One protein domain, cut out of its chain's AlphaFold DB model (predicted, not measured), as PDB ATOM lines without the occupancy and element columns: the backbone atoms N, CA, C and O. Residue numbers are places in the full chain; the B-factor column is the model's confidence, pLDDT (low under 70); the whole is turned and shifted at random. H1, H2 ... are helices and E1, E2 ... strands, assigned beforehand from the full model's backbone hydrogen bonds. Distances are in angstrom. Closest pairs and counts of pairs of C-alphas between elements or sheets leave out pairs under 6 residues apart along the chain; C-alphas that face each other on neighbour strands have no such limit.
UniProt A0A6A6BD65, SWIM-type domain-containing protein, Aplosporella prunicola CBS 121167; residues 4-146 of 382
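Overview. This is residues 4 to 146 of the 382 residues of the protein "SWIM-type domain-containing protein" of Aplosporella prunicola CBS 121167 (UniProt A0A6A6BD65). With little regular structure, this is a rounded body rich in loops: helix H2 near its middle, a small meander, E1 E2 E3, each strand antiparallel to the one before, along one side, H1 and H3 packing on H2, and H4 over E1. The printed part has 143 residues, 56 in named elements, ordered H1 E1 E2 E3 H2 E4 H3 H4. The class is mixed; the whole is compact, radius of gyration of the C-alphas 14.4 A, spanning 38 by 37 by 30 A.

Along the chain. H1, residues 10 to 19, begins at C-alpha (124.763, 112.479, 118.717). E1 is 29 to 35, 17.5 A; E2 42 to 47; E3 52 to 55; H2 76 to 87, 16.7 A; E4 101 to 103; H3 122 to 128; H4 133 to 139.

Arrangement. Hairpins E1-E2 and E2-E3 have N 33 and O 44, and N 45 and O 53, each 2.9 A apart. H1 touches H2, closest C-alphas Gly 19 and Trp 80, 4.2 A. In each helix every O i to N i+4 pair is within hydrogen-bond range.

Size, cuts and confidence. The printed part has no cut. Links E3-H2, H2-E4 and E4-H3 are long. Low-confidence residues include 91 to 100.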
ATOM      1  N   ASN A   4     136.781 110.946 111.800       82.12
ATOM      2  CA  ASN A   4     135.620 110.068 111.635       82.12
ATOM      3  C   ASN A   4     134.789 110.009 112.932       82.12
ATOM      4  O   ASN A   4     135.166 109.346 113.898       82.12
ATOM      5  N   PHE A   5     133.618 110.653 112.912       84.00
ATOM      6  CA  PHE A   5     132.676 110.715 114.036       84.00
ATOM      7  C   PHE A   5     131.496 109.728 113.937       84.00
ATOM      8  O   PHE A   5     130.516 109.858 114.680       84.00
ATOM      9  N   GLU A   6     131.537 108.754 113.022       81.81
ATOM     10  CA  GLU A   6     130.418 107.825 112.785       81.81
ATOM     11  C   GLU A   6     130.080 106.977 114.020       81.81
ATOM     12  O   GLU A   6     128.903 106.727 114.285       81.81
ATOM     13  N   ASN A   7     131.090 106.624 114.822       79.25
ATOM     14  CA  ASN A   7     130.939 105.809 116.034       79.25
ATOM     15  C   ASN A   7     130.477 106.612 117.267       79.25
ATOM     16  O   ASN A   7     130.106 106.029 118.287       79.25
ATOM     17  N   LEU A   8     130.469 107.947 117.188       84.50
ATOM     18  CA  LEU A   8     130.032 108.805 118.283       84.50
ATOM     19  C   LEU A   8     128.506 108.895 118.336       84.50
ATOM     20  O   LEU A   8     127.833 109.063 117.314       84.50
ATOM     21  N   ASN A   9     127.958 108.860 119.554       84.44
ATOM     22  CA  ASN A   9     126.564 109.237 119.773       84.44
ATOM     23  C   ASN A   9     126.343 110.721 119.415       84.44
ATOM     24  O   ASN A   9     127.289 111.502 119.347       84.44
ATOM     25  N   GLU A  10     125.090 111.130 119.202       85.81
ATOM     26  CA  GLU A  10     124.763 112.479 118.717       85.81
ATOM     27  C   GLU A  10     125.333 113.603 119.601       85.81
ATOM     28  O   GLU A  10     125.837 114.602 119.091       85.81
ATOM     29  N   LEU A  11     125.300 113.432 120.926       83.81
ATOM     30  CA  LEU A  11     125.837 114.414 121.867       83.81
ATOM     31  C   LEU A  11     127.370 114.490 121.795       83.81
ATOM     32  O   LEU A  11     127.930 115.584 121.786       83.81
ATOM     33  N   ALA A  12     128.039 113.339 121.743       85.25
ATOM     34  CA  ALA A  12     129.487 113.235 121.621       85.25
ATOM     35  C   ALA A  12     129.974 113.814 120.286       85.25
ATOM     36  O   ALA A  12     130.929 114.580 120.285       85.25
ATOM     37  N   ARG A  13     129.263 113.536 119.186       88.69
ATOM     38  CA  ARG A  13     129.557 114.061 117.849       88.69
ATOM     39  C   ARG A  13     129.516 115.584 117.809       88.69
ATOM     40  O   ARG A  13     130.499 116.190 117.417       88.69
ATOM     41  N   ARG A  14     128.437 116.205 118.301       87.75
ATOM     42  CA  ARG A  14     128.338 117.677 118.347       87.75
ATOM     43  C   ARG A  14     129.464 118.309 119.165       87.75
ATOM     44  O   ARG A  14     129.944 119.385 118.841       87.75
ATOM     45  N   ARG A  15     129.866 117.666 120.266       89.44
ATOM     46  CA  ARG A  15     130.970 118.148 121.112       89.44
ATOM     47  C   ARG A  15     132.329 117.974 120.445       89.44
ATOM     48  O   ARG A  15     133.181 118.826 120.666       89.44
ATOM     49  N   ALA A  16     132.509 116.897 119.684       89.12
ATOM     50  CA  ALA A  16     133.705 116.663 118.891       89.12
ATOM     51  C   ALA A  16     133.820 117.719 117.796       89.12
ATOM     52  O   ALA A  16     134.817 118.421 117.766       89.12
ATOM     53  N   GLU A  17     132.750 117.933 117.024       89.25
ATOM     54  CA  GLU A  17     132.666 118.987 116.006       89.25
ATOM     55  C   GLU A  17     133.011 120.362 116.590       89.25
ATOM     56  O   GLU A  17     133.853 121.047 116.034       89.25
ATOM     57  N   MET A  18     132.450 120.738 117.746       87.69
ATOM     58  CA  MET A  18     132.822 121.998 118.410       87.69
ATOM     59  C   MET A  18     134.281 122.025 118.873       87.69
ATOM     60  O   MET A  18     134.887 123.085 118.896       87.69
ATOM     61  N   GLY A  19     134.819 120.910 119.363       87.75
ATOM     62  CA  GLY A  19     136.172 120.867 119.914       87.75
ATOM     63  C   GLY A  19     137.261 120.875 118.845       87.75
ATOM     64  O   GLY A  19     138.325 121.419 119.097       87.75
ATOM     65  N   THR A  20     136.996 120.294 117.675       87.81
ATOM     66  CA  THR A  20     137.957 120.160 116.567       87.81
ATOM     67  C   THR A  20     137.752 121.195 115.459       87.81
ATOM     68  O   THR A  20     138.316 121.040 114.379       87.81
ATOM     69  N   ASP A  21     136.872 122.174 115.662       86.62
ATOM     70  CA  ASP A  21     136.657 123.265 114.713       86.62
ATOM     71  C   ASP A  21     137.835 124.246 114.797       86.62
ATOM     72  O   ASP A  21     138.069 124.844 115.848       86.62
ATOM     73  N   GLU A  22     138.579 124.385 113.697       75.75
ATOM     74  CA  GLU A  22     139.764 125.251 113.593       75.75
ATOM     75  C   GLU A  22     139.407 126.736 113.802       75.75
ATOM     76  O   GLU A  22     140.244 127.512 114.260       75.75
ATOM     77  N   ASP A  23     138.151 127.126 113.543       78.50
ATOM     78  CA  ASP A  23     137.659 128.496 113.734       78.50
ATOM     79  C   ASP A  23     137.165 128.762 115.176       78.50
ATOM     80  O   ASP A  23     136.653 129.844 115.488       78.50
ATOM     81  N   ASN A  24     137.284 127.789 116.089       76.81
ATOM     82  CA  ASN A  24     136.790 127.926 117.455       76.81
ATOM     83  C   ASN A  24     137.772 128.672 118.375       76.81
ATOM     84  O   ASN A  24     138.500 128.080 119.173       76.81
ATOM     85  N   GLU A  25     137.704 130.002 118.345       77.62
ATOM     86  CA  GLU A  25     138.476 130.880 119.237       77.62
ATOM     87  C   GLU A  25     138.003 130.857 120.711       77.62
ATOM     88  O   GLU A  25     138.677 131.409 121.590       77.62
ATOM     89  N   ASP A  26     136.867 130.214 121.027       81.62
ATOM     90  CA  ASP A  26     136.306 130.196 122.388       81.62
ATOM     91  C   ASP A  26     137.113 129.315 123.354       81.62
ATOM     92  O   ASP A  26     136.939 129.407 124.575       81.62
ATOM     93  N   ILE A  27     137.971 128.428 122.838       88.31
ATOM     94  CA  ILE A  27     138.811 127.548 123.651       88.31
ATOM     95  C   ILE A  27     140.269 127.926 123.427       88.31
ATOM     96  O   ILE A  27     140.808 127.803 122.339       88.31
ATOM     97  N   SER A  28     140.934 128.381 124.486       89.25
ATOM     98  CA  SER A  28     142.377 128.613 124.446       89.25
ATOM     99  C   SER A  28     143.032 128.272 125.773       89.25
ATOM    100  O   SER A  28     142.433 128.404 126.848       89.25
ATOM    101  N   LEU A  29     144.285 127.826 125.698       91.00
ATOM    102  CA  LEU A  29     145.074 127.468 126.866       91.00
ATOM    103  C   LEU A  29     145.598 128.727 127.573       91.00
ATOM    104  O   LEU A  29     146.062 129.674 126.942       91.00
ATOM    105  N   SER A  30     145.526 128.730 128.902       86.31
ATOM    106  CA  SER A  30     146.215 129.699 129.757       86.31
ATOM    107  C   SER A  30     147.621 129.197 130.082       86.31
ATOM    108  O   SER A  30     148.603 129.891 129.830       86.31
ATOM    109  N   TYR A  31     147.735 127.967 130.593       87.75
ATOM    110  CA  TYR A  31     149.019 127.297 130.804       87.75
ATOM    111  C   TYR A  31     148.872 125.774 130.880       87.75
ATOM    112  O   TYR A  31     147.796 125.242 131.170       87.75
ATOM    113  N   CYS A  32     149.981 125.065 130.686       91.94
ATOM    114  CA  CYS A  32     150.101 123.638 130.976       91.94
ATOM    115  C   CYS A  32     151.171 123.380 132.042       91.94
ATOM    116  O   CYS A  32     152.089 124.177 132.244       91.94
ATOM    117  N   GLN A  33     151.032 122.269 132.761       90.12
ATOM    118  CA  GLN A  33     151.992 121.846 133.777       90.12
ATOM    119  C   GLN A  33     152.056 120.323 133.900       90.12
ATOM    120  O   GLN A  33     151.058 119.620 133.708       90.12
ATOM    121  N   GLU A  34     153.227 119.831 134.289       88.12
ATOM    122  CA  GLU A  34     153.485 118.426 134.607       88.12
ATOM    123  C   GLU A  34     153.719 118.275 136.115       88.12
ATOM    124  O   GLU A  34     154.436 119.067 136.725       88.12
ATOM    125  N   GLN A  35     153.124 117.255 136.735       82.69
ATOM    126  CA  GLN A  35     153.364 116.906 138.137       82.69
ATOM    127  C   GLN A  35     153.793 115.446 138.277       82.69
ATOM    128  O   GLN A  35     153.162 114.555 137.715       82.69
ATOM    129  N   GLY A  36     154.783 115.178 139.128       74.94
ATOM    130  CA  GLY A  36     155.293 113.825 139.372       74.94
ATOM    131  C   GLY A  36     156.380 113.401 138.382       74.94
ATOM    132  O   GLY A  36     156.809 114.178 137.539       74.94
ATOM    133  N   THR A  37     156.868 112.168 138.520       71.19
ATOM    134  CA  THR A  37     157.958 111.626 137.696       71.19
ATOM    135  C   THR A  37     157.663 110.190 137.259       71.19
ATOM    136  O   THR A  37     156.965 109.437 137.945       71.19
ATOM    137  N   GLY A  38     158.188 109.801 136.093       69.88
ATOM    138  CA  GLY A  38     158.045 108.447 135.548       69.88
ATOM    139  C   GLY A  38     156.589 108.053 135.268       69.88
ATOM    140  O   GLY A  38     155.801 108.853 134.782       69.88
ATOM    141  N   ALA A  39     156.212 106.819 135.606       63.91
ATOM    142  CA  ALA A  39     154.886 106.252 135.322       63.91
ATOM    143  C   ALA A  39     153.715 106.863 136.133       63.91
ATOM    144  O   ALA A  39     152.597 106.361 136.065       63.91
ATOM    145  N   GLY A  40     153.967 107.900 136.943       71.00
ATOM    146  CA  GLY A  40     152.964 108.596 137.758       71.00
ATOM    147  C   GLY A  40     152.750 110.064 137.377       71.00
ATOM    148  O   GLY A  40     152.181 110.805 138.186       71.00
ATOM    149  N   ARG A  41     153.232 110.490 136.202       82.88
ATOM    150  CA  ARG A  41     153.097 111.865 135.700       82.88
ATOM    151  C   ARG A  41     151.633 112.263 135.556       82.88
ATOM    152  O   ARG A  41     150.833 111.522 135.013       82.88
ATOM    153  N   LEU A  42     151.269 113.440 136.041       85.31
ATOM    154  CA  LEU A  42     149.967 114.053 135.819       85.31
ATOM    155  C   LEU A  42     150.164 115.298 134.970       85.31
ATOM    156  O   LEU A  42     150.766 116.264 135.436       85.31
ATOM    157  N   TYR A  43     149.593 115.296 133.779       89.50
ATOM    158  CA  TYR A  43     149.509 116.482 132.945       89.50
ATOM    159  C   TYR A  43     148.242 117.251 133.306       89.50
ATOM    160  O   TYR A  43     147.185 116.662 133.557       89.50
ATOM    161  N   SER A  44     148.356 118.571 133.409       90.38
ATOM    162  CA  SER A  44     147.229 119.470 133.644       90.38
ATOM    163  C   SER A  44     147.286 120.634 132.670       90.38
ATOM    164  O   SER A  44     148.307 121.309 132.570       90.38
ATOM    165  N   PHE A  45     146.162 120.881 132.010       92.06
ATOM    166  CA  PHE A  45     145.974 121.928 131.017       92.06
ATOM    167  C   PHE A  45     144.872 122.844 131.523       92.06
ATOM    168  O   PHE A  45     143.742 122.391 131.719       92.06
ATOM    169  N   VAL A  46     145.213 124.097 131.815       88.56
ATOM    170  CA  VAL A  46     144.280 125.097 132.335       88.56
ATOM    171  C   VAL A  46     143.932 126.047 131.206       88.56
ATOM    172  O   VAL A  46     144.801 126.740 130.684       88.56
ATOM    173  N   LEU A  47     142.663 126.052 130.826       90.06
ATOM    174  CA  LEU A  47     142.092 126.890 129.782       90.06
ATOM    175  C   LEU A  47     141.738 128.279 130.335       90.06
ATOM    176  O   LEU A  47     141.604 128.462 131.548       90.06
ATOM    177  N   LYS A  48     141.589 129.278 129.456       84.00
ATOM    178  CA  LYS A  48     141.287 130.666 129.858       84.00
ATOM    179  C   LYS A  48     139.927 130.831 130.544       84.00
ATOM    180  O   LYS A  48     139.767 131.734 131.355       84.00
ATOM    181  N   ASP A  49     138.977 129.936 130.288       80.75
ATOM    182  CA  ASP A  49     137.673 129.865 130.966       80.75
ATOM    183  C   ASP A  49     137.745 129.161 132.342       80.75
ATOM    184  O   ASP A  49     136.720 128.767 132.903       80.75
ATOM    185  N   ARG A  50     138.957 128.997 132.898       75.50
ATOM    186  CA  ARG A  50     139.259 128.292 134.161       75.50
ATOM    187  C   ARG A  50     138.839 126.818 134.158       75.50
ATOM    188  O   ARG A  50     138.780 126.166 135.206       75.50
ATOM    189  N   VAL A  51     138.591 126.249 132.982       82.44
ATOM    190  CA  VAL A  51     138.394 124.813 132.827       82.44
ATOM    191  C   VAL A  51     139.752 124.118 132.835       82.44
ATOM    192  O   VAL A  51     140.703 124.548 132.195       82.44
ATOM    193  N   THR A  52     139.866 123.025 133.584       86.38
ATOM    194  CA  THR A  52     141.086 122.222 133.651       86.38
ATOM    195  C   THR A  52     140.842 120.832 133.086       86.38
ATOM    196  O   THR A  52     139.940 120.127 133.550       86.38
ATOM    197  N   VAL A  53     141.701 120.408 132.161       89.00
ATOM    198  CA  VAL A  53     141.765 119.037 131.642       89.00
ATOM    199  C   VAL A  53     142.998 118.329 132.217       89.00
ATOM    200  O   VAL A  53     144.075 118.920 132.292       89.00
ATOM    201  N   ARG A  54     142.849 117.085 132.699       89.12
ATOM    202  CA  ARG A  54     143.930 116.319 133.362       89.12
ATOM    203  C   ARG A  54     143.973 114.849 132.932       89.12
ATOM    204  O   ARG A  54     142.916 114.223 132.861       89.12
ATOM    205  N   PHE A  55     145.177 114.289 132.767       87.94
ATOM    206  CA  PHE A  55     145.437 112.861 132.474       87.94
ATOM    207  C   PHE A  55     146.861 112.413 132.898       87.94
ATOM    208  O   PHE A  55     147.677 113.251 133.279       87.94
ATOM    209  N   GLY A  56     147.157 111.099 132.895       78.50
ATOM    210  CA  GLY A  56     148.523 110.541 133.032       78.50
ATOM    211  C   GLY A  56     148.873 109.739 134.307       78.50
ATOM    212  O   GLY A  56     149.784 108.916 134.279       78.50
ATOM    213  N   LYS A  57     148.160 109.892 135.441       67.00
ATOM    214  CA  LYS A  57     148.529 109.199 136.713       67.00
ATOM    215  C   LYS A  57     148.455 107.666 136.643       67.00
ATOM    216  O   LYS A  57     149.025 106.989 137.499       67.00
ATOM    217  N   LYS A  58     147.672 107.163 135.688       68.31
ATOM    218  CA  LYS A  58     147.415 105.781 135.252       68.31
ATOM    219  C   LYS A  58     146.806 105.887 133.843       68.31
ATOM    220  O   LYS A  58     146.228 106.947 133.579       68.31
ATOM    221  N   PRO A  59     146.833 104.827 133.010       65.38
ATOM    222  CA  PRO A  59     146.011 104.789 131.801       65.38
ATOM    223  C   PRO A  59     144.557 104.994 132.225       65.38
ATOM    224  O   PRO A  59     143.953 104.153 132.898       65.38
ATOM    225  N   SER A  60     144.063 106.200 131.986       70.56
ATOM    226  CA  SER A  60     142.743 106.648 132.392       70.56
ATOM    227  C   SER A  60     142.317 107.771 131.463       70.56
ATOM    228  O   SER A  60     143.158 108.609 131.126       70.56
ATOM    229  N   PRO A  61     141.032 107.806 131.086       76.56
ATOM    230  CA  PRO A  61     140.537 108.814 130.171       76.56
ATOM    231  C   PRO A  61     140.737 110.219 130.761       76.56
ATOM    232  O   PRO A  61     140.646 110.390 131.992       76.56
ATOM    233  N   PRO A  62     140.975 111.233 129.913       85.38
ATOM    234  CA  PRO A  62     141.056 112.623 130.324       85.38
ATOM    235  C   PRO A  62     139.834 113.047 131.124       85.38
ATOM    236  O   PRO A  62     138.692 112.677 130.845       85.38
ATOM    237  N   ARG A  63     140.075 113.866 132.145       85.88
ATOM    238  CA  ARG A  63     139.012 114.440 132.971       85.88
ATOM    239  C   ARG A  63     139.003 115.939 132.830       85.88
ATOM    240  O   ARG A  63     140.042 116.571 132.987       85.88
ATOM    241  N   CYS A  64     137.814 116.489 132.627       84.62
ATOM    242  CA  CYS A  64     137.595 117.918 132.498       84.62
ATOM    243  C   CYS A  64     136.756 118.459 133.665       84.62
ATOM    244  O   CYS A  64     135.796 117.815 134.097       84.62
ATOM    245  N   SER A  65     137.102 119.643 134.178       81.94
ATOM    246  CA  SER A  65     136.378 120.293 135.280       81.94
ATOM    247  C   SER A  65     135.090 121.013 134.863       81.94
ATOM    248  O   SER A  65     134.359 121.459 135.741       81.94
ATOM    249  N   CYS A  66     134.769 121.104 133.567       80.44
ATOM    250  CA  CYS A  66     133.591 121.840 133.084       80.44
ATOM    251  C   CYS A  66     132.233 121.211 133.462       80.44
ATOM    252  O   CYS A  66     131.188 121.763 133.128       80.44
ATOM    253  N   GLY A  67     132.217 120.026 134.082       69.19
ATOM    254  CA  GLY A  67     130.992 119.317 134.474       69.19
ATOM    255  C   GLY A  67     130.216 118.683 133.312       69.19
ATOM    256  O   GLY A  67     129.479 117.730 133.523       69.19
ATOM    257  N   ALA A  68     130.442 119.105 132.065       71.94
ATOM    258  CA  ALA A  68     129.772 118.534 130.894       71.94
ATOM    259  C   ALA A  68     130.187 117.077 130.592       71.94
ATOM    260  O   ALA A  68     129.546 116.422 129.772       71.94
ATOM    261  N   GLY A  69     131.229 116.560 131.252       61.50
ATOM    262  CA  GLY A  69     131.696 115.174 131.137       61.50
ATOM    263  C   GLY A  69     130.866 114.121 131.893       61.50
ATOM    264  O   GLY A  69     131.277 112.962 131.972       61.50
ATOM    265  N   GLU A  70     129.736 114.502 132.500       58.94
ATOM    266  CA  GLU A  70     128.847 113.572 133.208       58.94
ATOM    267  C   GLU A  70     128.296 112.482 132.269       58.94
ATOM    268  O   GLU A  70     127.798 112.768 131.183       58.94
ATOM    269  N   GLY A  71     128.399 111.213 132.691       63.12
ATOM    270  CA  GLY A  71     127.962 110.047 131.911       63.12
ATOM    271  C   GLY A  71     129.058 109.324 131.119       63.12
ATOM    272  O   GLY A  71     128.714 108.502 130.277       63.12
ATOM    273  N   ASN A  72     130.343 109.599 131.396       71.56
ATOM    274  CA  ASN A  72     131.483 109.126 130.598       71.56
ATOM    275  C   ASN A  72     131.317 109.538 129.130       71.56
ATOM    276  O   ASN A  72     131.282 108.685 128.262       71.56
ATOM    277  N   ILE A  73     131.123 110.826 128.849       83.12
ATOM    278  CA  ILE A  73     131.178 111.356 127.482       83.12
ATOM    279  C   ILE A  73     132.103 112.565 127.509       83.12
ATOM    280  O   ILE A  73     131.876 113.484 128.296       83.12
ATOM    281  N   ALA A  74     133.121 112.594 126.657       87.00
ATOM    282  CA  ALA A  74     134.045 113.709 126.553       87.00
ATOM    283  C   ALA A  74     133.310 115.032 126.279       87.00
ATOM    284  O   ALA A  74     132.274 115.092 125.603       87.00
ATOM    285  N   CYS A  75     133.818 116.116 126.861       89.88
ATOM    286  CA  CYS A  75     133.355 117.466 126.556       89.88
ATOM    287  C   CYS A  75     134.174 118.062 125.403       89.88
ATOM    288  O   CYS A  75     135.243 117.553 125.072       89.88
ATOM    289  N   LYS A  76     133.710 119.188 124.845       91.12
ATOM    290  CA  LYS A  76     134.418 119.907 123.772       91.12
ATOM    291  C   LYS A  76     135.880 120.233 124.110       91.12
ATOM    292  O   LYS A  76     136.729 120.183 123.237       91.12
ATOM    293  N   HIS A  77     136.187 120.497 125.384       91.44
ATOM    294  CA  HIS A  77     137.546 120.817 125.838       91.44
ATOM    295  C   HIS A  77     138.520 119.637 125.757       91.44
ATOM    296  O   HIS A  77     139.712 119.861 125.596       91.44
ATOM    297  N   ILE A  78     138.032 118.398 125.900       91.00
ATOM    298  CA  ILE A  78     138.870 117.198 125.746       91.00
ATOM    299  C   ILE A  78     139.199 117.007 124.266       91.00
ATOM    300  O   ILE A  78     140.369 116.876 123.939       91.00
ATOM    301  N   TYR A  79     138.194 117.091 123.389       90.38
ATOM    302  CA  TYR A  79     138.396 117.006 121.940       90.38
ATOM    303  C   TYR A  79     139.333 118.091 121.411       90.38
ATOM    304  O   TYR A  79     140.229 117.785 120.634       90.38
ATOM    305  N   TRP A  80     139.156 119.333 121.871       93.00
ATOM    306  CA  TRP A  80     140.049 120.437 121.526       93.00
ATOM    307  C   TRP A  80     141.487 120.137 121.941       93.00
ATOM    308  O   TRP A  80     142.387 120.161 121.112       93.00
ATOM    309  N   LEU A  81     141.707 119.754 123.202       91.81
ATOM    310  CA  LEU A  81     143.054 119.463 123.680       91.81
ATOM    311  C   LEU A  81     143.700 118.290 122.930       91.81
ATOM    312  O   LEU A  81     144.894 118.318 122.654       91.81
ATOM    313  N   GLU A  82     142.933 117.248 122.623       89.00
ATOM    314  CA  GLU A  82     143.429 116.119 121.840       89.00
ATOM    315  C   GLU A  82     143.788 116.521 120.404       89.00
ATOM    316  O   GLU A  82     144.830 116.080 119.924       89.00
ATOM    317  N   ASN A  83     142.996 117.390 119.758       88.75
ATOM    318  CA  ASN A  83     143.317 117.967 118.447       88.75
ATOM    319  C   ASN A  83     144.658 118.711 118.486       88.75
ATOM    320  O   ASN A  83     145.555 118.390 117.712       88.75
ATOM    321  N   GLU A  84     144.833 119.618 119.447       90.31
ATOM    322  CA  GLU A  84     146.080 120.376 119.599       90.31
ATOM    323  C   GLU A  84     147.292 119.454 119.812       90.31
ATOM    324  O   GLU A  84     148.349 119.621 119.206       90.31
ATOM    325  N   LEU A  85     147.153 118.419 120.650       89.50
ATOM    326  CA  LEU A  85     148.239 117.463 120.893       89.50
ATOM    327  C   LEU A  85     148.587 116.633 119.653       89.50
ATOM    328  O   LEU A  85     149.742 116.216 119.514       89.50
ATOM    329  N   LEU A  86     147.613 116.361 118.784       86.56
ATOM    330  CA  LEU A  86     147.818 115.661 117.518       86.56
ATOM    331  C   LEU A  86     148.536 116.541 116.487       86.56
ATOM    332  O   LEU A  86     149.394 116.033 115.768       86.56
ATOM    333  N   GLU A  87     148.233 117.838 116.437       85.88
ATOM    334  CA  GLU A  87     148.872 118.791 115.514       85.88
ATOM    335  C   GLU A  87     150.363 118.988 115.803       85.88
ATOM    336  O   GLU A  87     151.161 119.203 114.895       85.88
ATOM    337  N   VAL A  88     150.755 118.842 117.068       85.62
ATOM    338  CA  VAL A  88     152.130 119.044 117.546       85.62
ATOM    339  C   VAL A  88     153.016 117.802 117.344       85.62
ATOM    340  O   VAL A  88     154.211 117.813 117.656       85.62
ATOM    341  N   GLN A  89     152.462 116.699 116.835       82.31
ATOM    342  CA  GLN A  89     153.230 115.471 116.628       82.31
ATOM    343  C   GLN A  89     154.310 115.665 115.545       82.31
ATOM    344  O   GLN A  89     154.043 116.267 114.506       82.31
ATOM    345  N   PRO A  90     155.534 115.139 115.745       70.19
ATOM    346  CA  PRO A  90     156.601 115.277 114.762       70.19
ATOM    347  C   PRO A  90     156.249 114.545 113.459       70.19
ATOM    348  O   PRO A  90     155.789 113.401 113.493       70.19
ATOM    349  N   GLU A  91     156.535 115.171 112.315       65.00
ATOM    350  CA  GLU A  91     156.465 114.538 110.992       65.00
ATOM    351  C   GLU A  91     157.538 113.440 110.889       65.00
ATOM    352  O   GLU A  91     158.662 113.672 110.445       65.00
ATOM    353  N   SER A  92     157.235 112.234 111.365       58.41
ATOM    354  CA  SER A  92     158.105 111.067 111.190       58.41
ATOM    355  C   SER A  92     157.641 110.212 110.010       58.41
ATOM    356  O   SER A  92     156.440 110.107 109.761       58.41
ATOM    357  N   GLU A  93     158.580 109.561 109.312       50.78
ATOM    358  CA  GLU A  93     158.295 108.630 108.201       50.78
ATOM    359  C   GLU A  93     157.364 107.472 108.619       50.78
ATOM    360  O   GLU A  93     156.596 106.969 107.800       50.78
ATOM    361  N   ASP A  94     157.345 107.127 109.913       54.19
ATOM    362  CA  ASP A  94     156.343 106.270 110.548       54.19
ATOM    363  C   ASP A  94     155.107 107.097 110.932       54.19
ATOM    364  O   ASP A  94     154.802 107.289 112.111       54.19
ATOM    365  N   ASN A  95     154.390 107.636 109.945       52.06
ATOM    366  CA  ASN A  95     153.138 108.352 110.182       52.06
ATOM    367  C   ASN A  95     152.101 107.364 110.751       52.06
ATOM    368  O   ASN A  95     151.372 106.708 110.009       52.06
ATOM    369  N   VAL A  96     152.070 107.212 112.083       54.75
ATOM    370  CA  VAL A  96     151.236 106.219 112.784       54.75
ATOM    371  C   VAL A  96     149.749 106.522 112.620       54.75
ATOM    372  O   VAL A  96     148.945 105.647 112.881       54.75
ATOM    373  N   PHE A  97     149.347 107.683 112.104       60.78
ATOM    374  CA  PHE A  97     147.955 107.950 111.739       60.78
ATOM    375  C   PHE A  97     147.764 107.920 110.211       60.78
ATOM    376  O   PHE A  97     147.487 108.961 109.612       60.78
ATOM    377  N   PRO A  98     147.912 106.764 109.528       50.16
ATOM    378  CA  PRO A  98     147.655 106.671 108.100       50.16
ATOM    379  C   PRO A  98     146.136 106.619 107.873       50.16
ATOM    380  O   PRO A  98     145.585 105.577 107.531       50.16
ATOM    381  N   GLY A  99     145.422 107.722 108.113       61.09
ATOM    382  CA  GLY A  99     143.984 107.795 107.845       61.09
ATOM    383  C   GLY A  99     143.184 108.668 108.803       61.09
ATOM    384  O   GLY A  99     143.715 109.563 109.456       61.09
ATOM    385  N   ARG A 100     141.868 108.416 108.851       65.75
ATOM    386  CA  ARG A 100     140.934 109.229 109.644       65.75
ATOM    387  C   ARG A 100     141.016 108.882 111.122       65.75
ATOM    388  O   ARG A 100     140.888 107.712 111.484       65.75
ATOM    389  N   ILE A 101     141.123 109.898 111.965       74.38
ATOM    390  CA  ILE A 101     141.174 109.742 113.420       74.38
ATOM    391  C   ILE A 101     139.803 109.278 113.916       74.38
ATOM    392  O   ILE A 101     138.779 109.862 113.552       74.38
ATOM    393  N   GLN A 102     139.775 108.202 114.707       78.31
ATOM    394  CA  GLN A 102     138.555 107.681 115.322       78.31
ATOM    395  C   GLN A 102     138.620 107.870 116.832       78.31
ATOM    396  O   GLN A 102     139.645 107.602 117.449       78.31
ATOM    397  N   PHE A 103     137.509 108.280 117.429       78.62
ATOM    398  CA  PHE A 103     137.366 108.346 118.878       78.62
ATOM    399  C   PHE A 103     136.618 107.112 119.394       78.62
ATOM    400  O   PHE A 103     135.828 106.499 118.666       78.62
ATOM    401  N   THR A 104     136.841 106.748 120.655       77.94
ATOM    402  CA  THR A 104     135.979 105.805 121.383       77.94
ATOM    403  C   THR A 104     134.526 106.285 121.400       77.94
ATOM    404  O   THR A 104     134.240 107.462 121.206       77.94
ATOM    405  N   ASN A 105     133.571 105.393 121.687       76.88
ATOM    406  CA  ASN A 105     132.142 105.749 121.736       76.88
ATOM    407  C   ASN A 105     131.814 106.854 122.764       76.88
ATOM    408  O   ASN A 105     130.811 107.556 122.614       76.88
ATOM    409  N   ASP A 106     132.628 106.977 123.816       74.81
ATOM    410  CA  ASP A 106     132.553 108.058 124.799       74.81
ATOM    411  C   ASP A 106     133.345 109.307 124.401       74.81
ATOM    412  O   ASP A 106     133.188 110.348 125.037       74.81
ATOM    413  N   GLY A 107     134.157 109.247 123.349       73.06
ATOM    414  CA  GLY A 107     134.945 110.373 122.872       73.06
ATOM    415  C   GLY A 107     136.169 110.701 123.714       73.06
ATOM    416  O   GLY A 107     136.775 111.742 123.500       73.06
ATOM    417  N   ALA A 108     136.465 109.888 124.727       71.88
ATOM    418  CA  ALA A 108     137.497 110.193 125.708       71.88
ATOM    419  C   ALA A 108     138.872 109.622 125.341       71.88
ATOM    420  O   ALA A 108     139.839 109.918 126.036       71.88
ATOM    421  N   GLU A 109     138.965 108.769 124.319       75.81
ATOM    422  CA  GLU A 109     140.224 108.171 123.881       75.81
ATOM    423  C   GLU A 109     140.274 108.061 122.346       75.81
ATOM    424  O   GLU A 109     139.243 107.962 121.671       75.81
ATOM    425  N   ILE A 110     141.489 108.036 121.792       71.19
ATOM    426  CA  ILE A 110     141.738 107.981 120.348       71.19
ATOM    427  C   ILE A 110     142.095 106.549 119.924       71.19
ATOM    428  O   ILE A 110     143.014 105.922 120.464       71.19
ATOM    429  N   HIS A 111     141.396 106.037 118.911       68.12
ATOM    430  CA  HIS A 111     141.679 104.779 118.225       68.12
ATOM    431  C   HIS A 111     142.380 105.012 116.887       68.12
ATOM    432  O   HIS A 111     141.959 105.837 116.072       68.12
ATOM    433  N   ASN A 112     143.400 104.195 116.620       58.12
ATOM    434  CA  ASN A 112     143.916 104.037 115.270       58.12
ATOM    435  C   ASN A 112     143.062 103.028 114.488       58.12
ATOM    436  O   ASN A 112     142.567 102.059 115.061       58.12
ATOM    437  N   GLN A 113     142.875 103.243 113.185       53.84
ATOM    438  CA  GLN A 113     141.878 102.528 112.371       53.84
ATOM    439  C   GLN A 113     142.135 101.026 112.181       53.84
ATOM    440  O   GLN A 113     141.297 100.325 111.609       53.84
ATOM    441  N   LEU A 114     143.278 100.505 112.626       54.94
ATOM    442  CA  LEU A 114     143.607  99.099 112.457       54.94
ATOM    443  C   LEU A 114     142.973  98.269 113.591       54.94
ATOM    444  O   LEU A 114     143.259  98.524 114.759       54.94
ATOM    445  N   PRO A 115     142.149  97.241 113.283       47.00
ATOM    446  CA  PRO A 115     141.309  96.524 114.257       47.00
ATOM    447  C   PRO A 115     142.039  95.774 115.391       47.00
ATOM    448  O   PRO A 115     141.386  95.111 116.189       47.00
ATOM    449  N   ASN A 116     143.367  95.879 115.490       54.69
ATOM    450  CA  ASN A 116     144.194  95.278 116.538       54.69
ATOM    451  C   ASN A 116     145.239  96.251 117.117       54.69
ATOM    452  O   ASN A 116     146.157  95.812 117.811       54.69
ATOM    453  N   GLU A 117     145.148  97.548 116.818       59.34
ATOM    454  CA  GLU A 117     146.101  98.523 117.341       59.34
ATOM    455  C   GLU A 117     145.677  99.098 118.699       59.34
ATOM    456  O   GLU A 117     144.486  99.261 118.976       59.34
ATOM    457  N   PRO A 118     146.649  99.361 119.591       61.34
ATOM    458  CA  PRO A 118     146.364  99.807 120.943       61.34
ATOM    459  C   PRO A 118     145.757 101.213 120.951       61.34
ATOM    460  O   PRO A 118     146.187 102.085 120.197       61.34
ATOM    461  N   VAL A 119     144.822 101.440 121.877       67.38
ATOM    462  CA  VAL A 119     144.317 102.775 122.235       67.38
ATOM    463  C   VAL A 119     145.491 103.722 122.482       67.38
ATOM    464  O   VAL A 119     146.449 103.383 123.195       67.38
ATOM    465  N   ILE A 120     145.429 104.906 121.877       72.62
ATOM    466  CA  ILE A 120     146.426 105.950 122.074       72.62
ATOM    467  C   ILE A 120     145.923 106.847 123.195       72.62
ATOM    468  O   ILE A 120     145.015 107.651 123.019       72.62
ATOM    469  N   PHE A 121     146.535 106.689 124.365       77.19
ATOM    470  CA  PHE A 121     146.286 107.582 125.483       77.19
ATOM    471  C   PHE A 121     146.996 108.928 125.269       77.19
ATOM    472  O   PHE A 121     148.146 108.920 124.810       77.19
ATOM    473  N   PRO A 122     146.387 110.067 125.645       82.06
ATOM    474  CA  PRO A 122     146.980 111.392 125.452       82.06
ATOM    475  C   PRO A 122     148.363 111.577 126.086       82.06
ATOM    476  O   PRO A 122     149.194 112.291 125.528       82.06
ATOM    477  N   GLU A 123     148.688 110.883 127.185       83.44
ATOM    478  CA  GLU A 123     150.051 110.896 127.735       83.44
ATOM    479  C   GLU A 123     151.110 110.436 126.724       83.44
ATOM    480  O   GLU A 123     152.215 110.970 126.703       83.44
ATOM    481  N   ARG A 124     150.767 109.502 125.828       82.44
ATOM    482  CA  ARG A 124     151.688 109.020 124.794       82.44
ATOM    483  C   ARG A 124     151.930 110.060 123.711       82.44
ATOM    484  O   ARG A 124     153.004 110.045 123.125       82.44
ATOM    485  N   LEU A 125     150.954 110.925 123.435       85.00
ATOM    486  CA  LEU A 125     151.129 112.037 122.498       85.00
ATOM    487  C   LEU A 125     152.138 113.043 123.058       85.00
ATOM    488  O   LEU A 125     153.016 113.499 122.332       85.00
ATOM    489  N   VAL A 126     152.067 113.315 124.363       87.94
ATOM    490  CA  VAL A 126     153.023 114.187 125.056       87.94
ATOM    491  C   VAL A 126     154.418 113.557 125.108       87.94
ATOM    492  O   VAL A 126     155.402 114.217 124.788       87.94
ATOM    493  N   ASP A 127     154.521 112.272 125.465       84.69
ATOM    494  CA  ASP A 127     155.807 111.570 125.600       84.69
ATOM    495  C   ASP A 127     156.555 111.376 124.261       84.69
ATOM    496  O   ASP A 127     157.758 111.104 124.267       84.69
ATOM    497  N   ARG A 128     155.871 111.504 123.114       84.69
ATOM    498  CA  ARG A 128     156.481 111.429 121.771       84.69
ATOM    499  C   ARG A 128     157.223 112.697 121.369       84.69
ATOM    500  O   ARG A 128     158.138 112.625 120.551       84.69
ATOM    501  N   VAL A 129     156.835 113.843 121.917       86.75
ATOM    502  CA  VAL A 129     157.475 115.119 121.601       86.75
ATOM    503  C   VAL A 129     158.781 115.228 122.383       86.75
ATOM    504  O   VAL A 129     158.848 114.933 123.579       86.75
ATOM    505  N   GLN A 130     159.856 115.639 121.708       86.06
ATOM    506  CA  GLN A 130     161.150 115.821 122.359       86.06
ATOM    507  C   GLN A 130     161.028 116.872 123.472       86.06
ATOM    508  O   GLN A 130     160.635 118.004 123.219       86.06
ATOM    509  N   GLY A 131     161.380 116.498 124.706       85.25
ATOM    510  CA  GLY A 131     161.200 117.360 125.882       85.25
ATOM    511  C   GLY A 131     159.853 117.189 126.600       85.25
ATOM    512  O   GLY A 131     159.607 117.884 127.581       85.25
ATOM    513  N   GLY A 132     158.997 116.253 126.172       89.38
ATOM    514  CA  GLY A 132     157.716 115.972 126.826       89.38
ATOM    515  C   GLY A 132     156.760 117.163 126.759       89.38
ATOM    516  O   GLY A 132     156.655 117.818 125.724       89.38
ATOM    517  N   LEU A 133     156.080 117.475 127.871       91.25
ATOM    518  CA  LEU A 133     155.110 118.578 127.907       91.25
ATOM    519  C   LEU A 133     155.759 119.946 127.653       91.25
ATOM    520  O   LEU A 133     155.132 120.803 127.042       91.25
ATOM    521  N   GLU A 134     157.005 120.146 128.084       91.06
ATOM    522  CA  GLU A 134     157.746 121.381 127.804       91.06
ATOM    523  C   GLU A 134     157.971 121.559 126.297       91.06
ATOM    524  O   GLU A 134     157.776 122.651 125.769       91.06
ATOM    525  N   GLY A 135     158.290 120.469 125.593       91.44
ATOM    526  CA  GLY A 135     158.422 120.461 124.136       91.44
ATOM    527  C   GLY A 135     157.098 120.743 123.427       91.44
ATOM    528  O   GLY A 135     157.054 121.586 122.534       91.44
ATOM    529  N   VAL A 136     156.007 120.104 123.867       91.88
ATOM    530  CA  VAL A 136     154.651 120.377 123.349       91.88
ATOM    531  C   VAL A 136     154.311 121.857 123.503       91.88
ATOM    532  O   VAL A 136     153.869 122.505 122.554       91.88
ATOM    533  N   ALA A 137     154.541 122.401 124.696       92.25
ATOM    534  CA  ALA A 137     154.238 123.787 124.994       92.25
ATOM    535  C   ALA A 137     155.078 124.753 124.157       92.25
ATOM    536  O   ALA A 137     154.565 125.766 123.699       92.25
ATOM    537  N   GLN A 138     156.348 124.430 123.912       91.75
ATOM    538  CA  GLN A 138     157.216 125.242 123.070       91.75
ATOM    539  C   GLN A 138     156.729 125.301 121.617       91.75
ATOM    540  O   GLN A 138     156.721 126.383 121.037       91.75
ATOM    541  N   VAL A 139     156.330 124.165 121.034       90.19
ATOM    542  CA  VAL A 139     155.834 124.105 119.646       90.19
ATOM    543  C   VAL A 139     154.497 124.829 119.502       90.19
ATOM    544  O   VAL A 139     154.288 125.533 118.522       90.19
ATOM    545  N   SER A 140     153.627 124.696 120.500       88.44
ATOM    546  CA  SER A 140     152.283 125.292 120.497       88.44
ATOM    547  C   SER A 140     152.253 126.735 121.020       88.44
ATOM    548  O   SER A 140     151.180 127.302 121.208       88.44
ATOM    549  N   GLU A 141     153.416 127.312 121.343       90.56
ATOM    550  CA  GLU A 141     153.558 128.627 121.990       90.56
ATOM    551  C   GLU A 141     152.757 128.777 123.305       90.56
ATOM    552  O   GLU A 141     152.299 129.857 123.686       90.56
ATOM    553  N   TRP A 142     152.591 127.682 124.045       92.50
ATOM    554  CA  TRP A 142     151.877 127.649 125.316       92.50
ATOM    555  C   TRP A 142     152.765 128.032 126.499       92.50
ATOM    556  O   TRP A 142     153.942 127.680 126.580       92.50
ATOM    557  N   ALA A 143     152.166 128.666 127.509       87.81
ATOM    558  CA  ALA A 143     152.851 128.888 128.775       87.81
ATOM    559  C   ALA A 143     153.046 127.555 129.522       87.81
ATOM    560  O   ALA A 143     152.092 126.964 130.034       87.81
ATOM    561  N   PHE A 144     154.292 127.087 129.614       88.56
ATOM    562  CA  PHE A 144     154.662 125.922 130.418       88.56
ATOM    563  C   PHE A 144     155.058 126.336 131.837       88.56
ATOM    564  O   PHE A 144     155.980 127.130 132.038       88.56
ATOM    565  N   ARG A 145     154.390 125.773 132.848       85.38
ATOM    566  CA  ARG A 145     154.797 125.910 134.251       85.38
ATOM    567  C   ARG A 145     155.611 124.685 134.660       85.38
ATOM    568  O   ARG A 145     155.058 123.624 134.948       85.38
ATOM    569  N   SER A 146     156.932 124.852 134.699       67.62
ATOM    570  CA  SER A 146     157.843 123.825 135.207       67.62
ATOM    571  C   SER A 146     157.634 123.619 136.717       67.62
ATOM    572  O   SER A 146     157.597 124.607 137.455       67.62
TER     573      SER A 146